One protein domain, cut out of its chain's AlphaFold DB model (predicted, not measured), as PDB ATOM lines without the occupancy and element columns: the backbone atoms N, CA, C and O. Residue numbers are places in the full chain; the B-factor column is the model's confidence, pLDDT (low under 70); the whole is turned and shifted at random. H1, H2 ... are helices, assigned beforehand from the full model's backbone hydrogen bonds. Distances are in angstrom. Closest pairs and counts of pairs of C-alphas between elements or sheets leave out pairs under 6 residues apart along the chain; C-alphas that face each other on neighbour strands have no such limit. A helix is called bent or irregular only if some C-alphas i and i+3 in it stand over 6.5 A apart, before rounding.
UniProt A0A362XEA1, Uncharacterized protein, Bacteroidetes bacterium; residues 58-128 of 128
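This is residues 58 to 128 of the 128 residues of an uncharacterized protein of Bacteroidetes bacterium (UniProt A0A362XEA1). Three helices make the sides of an open triangular frame: H1 and H2 form a V that is closed at residues 69 to 76 and 82 to 88, and H3 runs across its open end, from the far end of H2 back to the beginning of H1. From the corner where H3 meets H1, the chain leads off into the short H4, and residues 119 to 128 stick out as a tail that adds to the length. The printed part has 71 residues with four named helices, H1, H2, H3 and H4 in chain order, and no named strand; its class is all helix. The whole is only just extended, close to loose, with a radius of gyration of the C-alphas of 16.9 A, and the C-alphas span 54 by 27 by 27 A.

H1, residues 58 to 78, begins with C-alpha 58 at (1.287, 113.807, 35.998) and is 30.7 A long from first to last C-alpha. It has a kink of 39 degrees near residue 69, and it is irregular, but only just: C-alphas 59 and 62 are 6.9 A apart. H2, residues 82 to 96, is 21.9 A long and begins with C-alpha 82 at (20.536, 139.340, 39.736). H3, residues 100 to 113, is 20.1 A long. H4, residues 118 to 123, is 9.6 A long and ends with C-alpha 123 at (13.431, 100.879, 14.842).

H1 and H2 are a helical hairpin. They touch with residues 69 to 76 of H1 and 82 to 88 of H2 alone; the closest C-alphas, those of Ser 76 and Pro 82, are 6.0 A apart. Their lines stand at a steep tilt of 38 degrees, opposite ways. H1 also touches H3, with residues 58 to 62 and 110 to 113 alone; the closest C-alphas, those of Asp 59 and Ser 113, are 5.2 A apart. These two helices are about perpendicular, at 74 degrees. H2 and H3 are apart. H4 touches no helix; H3 and H4 are only just apart, with their closest C-alphas at 8.1 A. In H2 and H3 every O i to N i+4 pair is within hydrogen-bond range, against 12 of 17 in H1 and 1 of 2 in H4.

The two C-alphas farthest apart, those of Asn 80 and Lys 128, the chain's last residue, are 54.4 A from each other. Residues 96 to 102, of which 100 to 102 belong to H3, stand free, as do residues 119 to 128, of which 119 to 123 belong to H4. Without these stretches the body spans 41 by 22 by 15 A. The three links between the helices are tight, and the printed part has no cut. The mean pLDDT of the printed part is 80.4; residues 58 to 59 and 116 to 128 are under 70.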
ATOM      1  N   ARG A  58       0.024 114.545  35.932       63.00
ATOM      2  CA  ARG A  58       1.287 113.807  35.998       63.00
ATOM      3  C   ARG A  58       2.138 114.015  34.743       63.00
ATOM      4  O   ARG A  58       3.361 114.051  34.867       63.00
ATOM      5  N   ASP A  59       1.517 114.176  33.579       63.97
ATOM      6  CA  ASP A  59       2.229 114.390  32.313       63.97
ATOM      7  C   ASP A  59       2.669 115.856  32.166       63.97
ATOM      8  O   ASP A  59       3.678 116.158  31.529       63.97
ATOM      9  N   GLU A  60       1.988 116.777  32.850       74.62
ATOM     10  CA  GLU A  60       2.358 118.197  32.897       74.62
ATOM     11  C   GLU A  60       3.331 118.538  34.040       74.62
ATOM     12  O   GLU A  60       3.997 119.573  34.000       74.62
ATOM     13  N   TRP A  61       3.479 117.658  35.036       83.19
ATOM     14  CA  TRP A  61       4.309 117.889  36.225       83.19
ATOM     15  C   TRP A  61       5.769 118.233  35.894       83.19
ATOM     16  O   TRP A  61       6.305 119.235  36.374       83.19
ATOM     17  N   PHE A  62       6.419 117.438  35.038       86.44
ATOM     18  CA  PHE A  62       7.801 117.715  34.639       86.44
ATOM     19  C   PHE A  62       7.911 118.943  33.739       86.44
ATOM     20  O   PHE A  62       8.896 119.665  33.844       86.44
ATOM     21  N   THR A  63       6.902 119.233  32.914       84.25
ATOM     22  CA  THR A  63       6.845 120.475  32.127       84.25
ATOM     23  C   THR A  63       6.857 121.696  33.042       84.25
ATOM     24  O   THR A  63       7.642 122.621  32.823       84.25
ATOM     25  N   VAL A  64       6.060 121.676  34.115       87.00
ATOM     26  CA  VAL A  64       6.054 122.742  35.124       87.00
ATOM     27  C   VAL A  64       7.426 122.856  35.786       87.00
ATOM     28  O   VAL A  64       8.017 123.932  35.741       87.00
ATOM     29  N   ILE A  65       7.980 121.766  36.329       89.00
ATOM     30  CA  ILE A  65       9.294 121.792  37.002       89.00
ATOM     31  C   ILE A  65      10.394 122.324  36.076       89.00
ATOM     32  O   ILE A  65      11.156 123.207  36.470       89.00
ATOM     33  N   LEU A  66      10.473 121.814  34.846       87.44
ATOM     34  CA  LEU A  66      11.506 122.195  33.881       87.44
ATOM     35  C   LEU A  66      11.350 123.648  33.405       87.44
ATOM     36  O   LEU A  66      12.334 124.261  32.996       87.44
ATOM     37  N   SER A  67      10.148 124.227  33.501       86.69
ATOM     38  CA  SER A  67       9.907 125.638  33.178       86.69
ATOM     39  C   SER A  67      10.356 126.613  34.277       86.69
ATOM     40  O   SER A  67      10.674 127.765  33.975       86.69
ATOM     41  N   VAL A  68      10.441 126.176  35.541       88.75
ATOM     42  CA  VAL A  68      10.751 127.055  36.688       88.75
ATOM     43  C   VAL A  68      12.089 127.798  36.532       88.75
ATOM     44  O   VAL A  68      12.090 129.019  36.699       88.75
ATOM     45  N   PRO A  69      13.217 127.156  36.158       88.31
ATOM     46  CA  PRO A  69      14.478 127.863  35.915       88.31
ATOM     47  C   PRO A  69      14.368 128.972  34.862       88.31
ATOM     48  O   PRO A  69      14.924 130.055  35.043       88.31
ATOM     49  N   LEU A  70      13.617 128.726  33.783       87.62
ATOM     50  CA  LEU A  70      13.406 129.700  32.708       87.62
ATOM     51  C   LEU A  70      12.618 130.913  33.214       87.62
ATOM     52  O   LEU A  70      12.982 132.054  32.926       87.62
ATOM     53  N   LEU A  71      11.575 130.672  34.014       84.50
ATOM     54  CA  LEU A  71      10.780 131.732  34.635       84.50
ATOM     55  C   LEU A  71      11.599 132.552  35.636       84.50
ATOM     56  O   LEU A  71      11.488 133.776  35.640       84.50
ATOM     57  N   ILE A  72      12.450 131.913  36.443       83.81
ATOM     58  CA  ILE A  72      13.339 132.614  37.382       83.81
ATOM     59  C   ILE A  72      14.267 133.568  36.623       83.81
ATOM     60  O   ILE A  72      14.383 134.732  37.010       83.81
ATOM     61  N   VAL A  73      14.876 133.119  35.520       82.31
ATOM     62  CA  VAL A  73      15.724 133.979  34.679       82.31
ATOM     63  C   VAL A  73      14.912 135.139  34.106       82.31
ATOM     64  O   VAL A  73      15.317 136.290  34.254       82.31
ATOM     65  N   PHE A  74      13.745 134.868  33.520       80.62
ATOM     66  CA  PHE A  74      12.896 135.909  32.942       80.62
ATOM     67  C   PHE A  74      12.484 136.961  33.985       80.62
ATOM     68  O   PHE A  74      12.718 138.151  33.782       80.62
ATOM     69  N   ILE A  75      11.948 136.542  35.135       76.88
ATOM     70  CA  ILE A  75      11.487 137.453  36.193       76.88
ATOM     71  C   ILE A  75      12.661 138.210  36.821       76.88
ATOM     72  O   ILE A  75      12.507 139.387  37.139       76.88
ATOM     73  N   SER A  76      13.839 137.593  36.958       84.88
ATOM     74  CA  SER A  76      15.010 138.264  37.542       84.88
ATOM     75  C   SER A  76      15.418 139.532  36.782       84.88
ATOM     76  O   SER A  76      15.860 140.499  37.405       84.88
ATOM     77  N   ILE A  77      15.200 139.560  35.461       79.94
ATOM     78  CA  ILE A  77      15.473 140.718  34.604       79.94
ATOM     79  C   ILE A  77      14.479 141.846  34.909       79.94
ATOM     80  O   ILE A  77      14.891 142.975  35.158       79.94
ATOM     81  N   PHE A  78      13.176 141.546  34.946       80.81
ATOM     82  CA  PHE A  78      12.134 142.554  35.202       80.81
ATOM     83  C   PHE A  78      12.116 143.046  36.651       80.81
ATOM     84  O   PHE A  78      11.849 144.217  36.905       80.81
ATOM     85  N   ALA A  79      12.406 142.161  37.604       82.06
ATOM     86  CA  ALA A  79      12.449 142.479  39.026       82.06
ATOM     87  C   ALA A  79      13.774 143.134  39.455       82.06
ATOM     88  O   ALA A  79      13.889 143.565  40.602       82.06
ATOM     89  N   ASN A  80      14.763 143.216  38.554       89.81
ATOM     90  CA  ASN A  80      16.113 143.713  38.824       89.81
ATOM     91  C   ASN A  80      16.790 142.961  39.994       89.81
ATOM     92  O   ASN A  80      17.318 143.561  40.932       89.81
ATOM     93  N   LYS A  81      16.705 141.622  39.948       88.69
ATOM     94  CA  LYS A  81      17.130 140.674  40.995       88.69
ATOM     95  C   LYS A  81      18.221 139.715  40.497       88.69
ATOM     96  O   LYS A  81      17.961 138.516  40.354       88.69
ATOM     97  N   PRO A  82      19.449 140.195  40.221       88.75
ATOM     98  CA  PRO A  82      20.536 139.340  39.736       88.75
ATOM     99  C   PRO A  82      20.923 138.234  40.733       88.75
ATOM    100  O   PRO A  82      21.416 137.181  40.323       88.75
ATOM    101  N   GLU A  83      20.655 138.420  42.030       93.38
ATOM    102  CA  GLU A  83      20.909 137.419  43.067       93.38
ATOM    103  C   GLU A  83      20.149 136.099  42.841       93.38
ATOM    104  O   GLU A  83      20.636 135.033  43.221       93.38
ATOM    105  N   TRP A  84      18.992 136.130  42.171       88.44
ATOM    106  CA  TRP A  84      18.209 134.922  41.890       88.44
ATOM    107  C   TRP A  84      18.887 134.021  40.860       88.44
ATOM    108  O   TRP A  84      18.817 132.800  40.976       88.44
ATOM    109  N   ILE A  85      19.603 134.607  39.899       91.88
ATOM    110  CA  ILE A  85      20.393 133.854  38.916       91.88
ATOM    111  C   ILE A  85      21.559 133.145  39.616       91.88
ATOM    112  O   ILE A  85      21.859 131.993  39.307       91.88
ATOM    113  N   ILE A  86      22.190 133.806  40.593       93.50
ATOM    114  CA  ILE A  86      23.277 133.218  41.389       93.50
ATOM    115  C   ILE A  86      22.757 132.002  42.166       93.50
ATOM    116  O   ILE A  86      23.353 130.931  42.089       93.50
ATOM    117  N   LYS A  87      21.604 132.130  42.834       92.31
ATOM    118  CA  LYS A  87      20.965 131.015  43.553       92.31
ATOM    119  C   LYS A  87      20.514 129.883  42.640       92.31
ATOM    120  O   LYS A  87      20.686 128.717  42.987       92.31
ATOM    121  N   LEU A  88      20.000 130.205  41.458       92.12
ATOM    122  CA  LEU A  88      19.665 129.199  40.458       92.12
ATOM    123  C   LEU A  88      20.909 128.406  40.029       92.12
ATOM    124  O   LEU A  88      20.862 127.180  39.952       92.12
ATOM    125  N   LYS A  89      22.037 129.091  39.805       92.56
ATOM    126  CA  LYS A  89      23.312 128.456  39.456       92.56
ATOM    127  C   LYS A  89      23.837 127.552  40.577       92.56
ATOM    128  O   LYS A  89      24.252 126.437  40.280       92.56
ATOM    129  N   GLU A  90      23.784 127.999  41.833       93.62
ATOM    130  CA  GLU A  90      24.120 127.164  43.003       93.62
ATOM    131  C   GLU A  90      23.268 125.881  43.031       93.62
ATOM    132  O   GLU A  90      23.797 124.794  43.247       93.62
ATOM    133  N   GLY A  91      21.967 125.989  42.737       89.81
ATOM    134  CA  GLY A  91      21.073 124.833  42.645       89.81
ATOM    135  C   GLY A  91      21.480 123.835  41.556       89.81
ATOM    136  O   GLY A  91      21.507 122.635  41.812       89.81
ATOM    137  N   PHE A  92      21.853 124.311  40.364       91.00
ATOM    138  CA  PHE A  92      22.361 123.435  39.301       91.00
ATOM    139  C   PHE A  92      23.696 122.774  39.659       91.00
ATOM    140  O   PHE A  92      23.896 121.617  39.306       91.00
ATOM    141  N   MET A  93      24.583 123.462  40.383       92.56
ATOM    142  CA  MET A  93      25.829 122.855  40.872       92.56
ATOM    143  C   MET A  93      25.548 121.722  41.864       92.56
ATOM    144  O   MET A  93      26.143 120.660  41.752       92.56
ATOM    145  N   ALA A  94      24.580 121.896  42.768       90.94
ATOM    146  CA  ALA A  94      24.172 120.825  43.676       90.94
ATOM    147  C   ALA A  94      23.564 119.612  42.941       90.94
ATOM    148  O   ALA A  94      23.697 118.483  43.404       90.94
ATOM    149  N   LEU A  95      22.901 119.824  41.794       89.12
ATOM    150  CA  LEU A  95      22.409 118.727  40.950       89.12
ATOM    151  C   LEU A  95      23.546 117.974  40.242       89.12
ATOM    152  O   LEU A  95      23.418 116.773  40.028       89.12
ATOM    153  N   ASP A  96      24.635 118.660  39.895       90.19
ATOM    154  CA  ASP A  96      25.831 118.066  39.275       90.19
ATOM    155  C   ASP A  96      26.603 117.163  40.255       90.19
ATOM    156  O   ASP A  96      27.249 116.201  39.855       90.19
ATOM    157  N   GLU A  97      26.478 117.422  41.559       93.75
ATOM    158  CA  GLU A  97      27.055 116.595  42.628       93.75
ATOM    159  C   GLU A  97      26.252 115.310  42.914       93.75
ATOM    160  O   GLU A  97      26.663 114.485  43.738       93.75
ATOM    161  N   LEU A  98      25.094 115.120  42.269       93.50
ATOM    162  CA  LEU A  98      24.270 113.937  42.494       93.50
ATOM    163  C   LEU A  98      24.935 112.672  41.929       93.50
ATOM    164  O   LEU A  98      25.517 112.700  40.848       93.50
ATOM    165  N   PRO A  99      24.790 111.515  42.602       96.06
ATOM    166  CA  PRO A  99      25.298 110.253  42.076       96.06
ATOM    167  C   PRO A  99      24.675 109.877  40.723       96.06
ATOM    168  O   PRO A  99      23.456 109.978  40.548       96.06
ATOM    169  N   ASP A 100      25.481 109.305  39.824       91.44
ATOM    170  CA  ASP A 100      25.059 108.907  38.471       91.44
ATOM    171  C   ASP A 100      23.772 108.072  38.451       91.44
ATOM    172  O   ASP A 100      22.878 108.310  37.642       91.44
ATOM    173  N   TRP A 101      23.641 107.098  39.360       92.69
ATOM    174  CA  TRP A 101      22.466 106.217  39.415       92.69
ATOM    175  C   TRP A 101      21.158 106.998  39.601       92.69
ATOM    176  O   TRP A 101      20.124 106.608  39.054       92.69
ATOM    177  N   TYR A 102      21.203 108.103  40.347       95.50
ATOM    178  CA  TYR A 102      20.043 108.945  40.601       95.50
ATOM    179  C   TYR A 102      19.717 109.790  39.370       95.50
ATOM    180  O   TYR A 102      18.555 109.871  38.975       95.50
ATOM    181  N   ILE A 103      20.739 110.351  38.716       91.62
ATOM    182  CA  ILE A 103      20.572 111.108  37.470       91.62
ATOM    183  C   ILE A 103      19.950 110.216  36.388       91.62
ATOM    184  O   ILE A 103      18.977 110.619  35.749       91.62
ATOM    185  N   TRP A 104      20.419 108.976  36.227       90.31
ATOM    186  CA  TRP A 104      19.830 108.029  35.272       90.31
ATOM    187  C   TRP A 104      18.369 107.690  35.591       90.31
ATOM    188  O   TRP A 104      17.537 107.661  34.681       90.31
ATOM    189  N   ALA A 105      18.034 107.478  36.868       92.00
ATOM    190  CA  ALA A 105      16.657 107.236  37.295       92.00
ATOM    191  C   ALA A 105      15.748 108.448  37.024       92.00
ATOM    192  O   ALA A 105      14.626 108.288  36.536       92.00
ATOM    193  N   LEU A 106      16.246 109.661  37.276       89.88
ATOM    194  CA  LEU A 106      15.533 110.908  37.010       89.88
ATOM    195  C   LEU A 106      15.285 111.103  35.507       89.88
ATOM    196  O   LEU A 106      14.159 111.386  35.099       89.88
ATOM    197  N   MET A 107      16.304 110.889  34.672       86.56
ATOM    198  CA  MET A 107      16.180 110.983  33.214       86.56
ATOM    199  C   MET A 107      15.187 109.957  32.653       86.56
ATOM    200  O   MET A 107      14.408 110.284  31.755       86.56
ATOM    201  N   ALA A 108      15.165 108.737  33.199       87.06
ATOM    202  CA  ALA A 108      14.191 107.714  32.825       87.06
ATOM    203  C   ALA A 108      12.751 108.115  33.201       87.06
ATOM    204  O   ALA A 108      11.839 107.940  32.391       87.06
ATOM    205  N   ALA A 109      12.549 108.693  34.390       87.38
ATOM    206  CA  ALA A 109      11.245 109.199  34.818       87.38
ATOM    207  C   ALA A 109      10.742 110.326  33.899       87.38
ATOM    208  O   ALA A 109       9.601 110.277  33.440       87.38
ATOM    209  N   ILE A 110      11.613 111.283  33.556       86.12
ATOM    210  CA  ILE A 110      11.295 112.385  32.637       86.12
ATOM    211  C   ILE A 110      10.922 111.847  31.247       86.12
ATOM    212  O   ILE A 110       9.883 112.213  30.699       86.12
ATOM    213  N   ALA A 111      11.734 110.949  30.680       84.06
ATOM    214  CA  ALA A 111      11.464 110.360  29.366       84.06
ATOM    215  C   ALA A 111      10.120 109.611  29.331       84.06
ATOM    216  O   ALA A 111       9.374 109.724  28.356       84.06
ATOM    217  N   SER A 112       9.791 108.898  30.414       82.38
ATOM    218  CA  SER A 112       8.506 108.216  30.563       82.38
ATOM    219  C   SER A 112       7.329 109.194  30.602       82.38
ATOM    220  O   SER A 112       6.303 108.909  29.991       82.38
ATOM    221  N   SER A 113       7.461 110.329  31.294       81.12
ATOM    222  CA  SER A 113       6.392 111.331  31.408       81.12
ATOM    223  C   SER A 113       6.087 112.056  30.100       81.12
ATOM    224  O   SER A 113       4.948 112.438  29.872       81.12
ATOM    225  N   PHE A 114       7.065 112.196  29.203       78.44
ATOM    226  CA  PHE A 114       6.835 112.776  27.873       78.44
ATOM    227  C   PHE A 114       6.374 111.757  26.825       78.44
ATOM    228  O   PHE A 114       6.289 112.084  25.641       78.44
ATOM    229  N   GLY A 115       6.111 110.506  27.222       70.44
ATOM    230  CA  GLY A 115       5.712 109.454  26.290       70.44
ATOM    231  C   GLY A 115       6.761 109.177  25.209       70.44
ATOM    232  O   GLY A 115       6.430 108.601  24.169       70.44
ATOM    233  N   LEU A 116       8.024 109.576  25.438       63.38
ATOM    234  CA  LEU A 116       9.131 109.277  24.541       63.38
ATOM    235  C   LEU A 116       9.371 107.774  24.590       63.38
ATOM    236  O   LEU A 116      10.056 107.232  25.459       63.38
ATOM    237  N   LYS A 117       8.790 107.084  23.617       56.31
ATOM    238  CA  LYS A 117       9.079 105.689  23.340       56.31
ATOM    239  C   LYS A 117      10.542 105.599  22.917       56.31
ATOM    240  O   LYS A 117      10.878 105.844  21.762       56.31
ATOM    241  N   VAL A 118      11.420 105.196  23.839       51.62
ATOM    242  CA  VAL A 118      12.823 104.829  23.545       51.62
ATOM    243  C   VAL A 118      12.904 103.848  22.354       51.62
ATOM    244  O   VAL A 118      13.891 103.809  21.622       51.62
ATOM    245  N   THR A 119      11.823 103.108  22.096       52.78
ATOM    246  CA  THR A 119      11.625 102.212  20.955       52.78
ATOM    247  C   THR A 119      11.612 102.882  19.571       52.78
ATOM    248  O   THR A 119      12.061 102.236  18.622       52.78
ATOM    249  N   ASP A 120      11.225 104.152  19.410       51.50
ATOM    250  CA  ASP A 120      11.221 104.806  18.082       51.50
ATOM    251  C   ASP A 120      12.636 105.157  17.580       51.50
ATOM    252  O   ASP A 120      12.892 105.191  16.373       51.50
ATOM    253  N   LEU A 121      13.603 105.318  18.491       51.53
ATOM    254  CA  LEU A 121      15.019 105.500  18.147       51.53
ATOM    255  C   LEU A 121      15.701 104.184  17.722       51.53
ATOM    256  O   LEU A 121      16.670 104.214  16.960       51.53
ATOM    257  N   ALA A 122      15.186 103.027  18.153       54.03
ATOM    258  CA  ALA A 122      15.751 101.716  17.824       54.03
ATOM    259  C   ALA A 122      15.283 101.184  16.455       54.03
ATOM    260  O   ALA A 122      16.066 100.573  15.723       54.03
ATOM    261  N   ILE A 123      14.035 101.455  16.059       52.91
ATOM    262  CA  ILE A 123      13.431 100.879  14.842       52.91
ATOM    263  C   ILE A 123      14.079 101.420  13.553       52.91
ATOM    264  O   ILE A 123      14.156 100.714  12.546       52.91
ATOM    265  N   LYS A 124      14.658 102.628  13.578       50.19
ATOM    266  CA  LYS A 124      15.351 103.201  12.408       50.19
ATOM    267  C   LYS A 124      16.716 102.554  12.122       50.19
ATOM    268  O   LYS A 124      17.228 102.699  11.014       50.19
ATOM    269  N   LYS A 125      17.296 101.823  13.084       52.97
ATOM    270  CA  LYS A 125      18.612 101.172  12.947       52.97
ATOM    271  C   LYS A 125      18.535  99.758  12.353       52.97
ATOM    272  O   LYS A 125      19.527  99.289  11.817       52.97
ATOM    273  N   PHE A 126      17.362  99.120  12.385       54.34
ATOM    274  CA  PHE A 126      17.127  97.779  11.818       54.34
ATOM    275  C   PHE A 126      16.557  97.789  10.392       54.34
ATOM    276  O   PHE A 126      16.282  96.732   9.834       54.34
ATOM    277  N   LYS A 127      16.372  98.973   9.795       49.03
ATOM    278  CA  LYS A 127      15.859  99.132   8.425       49.03
ATOM    279  C   LYS A 127      16.916  99.646   7.439       49.03
ATOM    280  O   LYS A 127      16.549 100.223   6.416       49.03
ATOM    281  N   LYS A 128      18.203  99.486   7.763       42.09
ATOM    282  CA  LYS A 128      19.316  99.818   6.870       42.09
ATOM    283  C   LYS A 128      20.075  98.562   6.482       42.09
ATOM    284  O   LYS A 128      20.313  97.744   7.395       42.09
TER     285      LYS A 128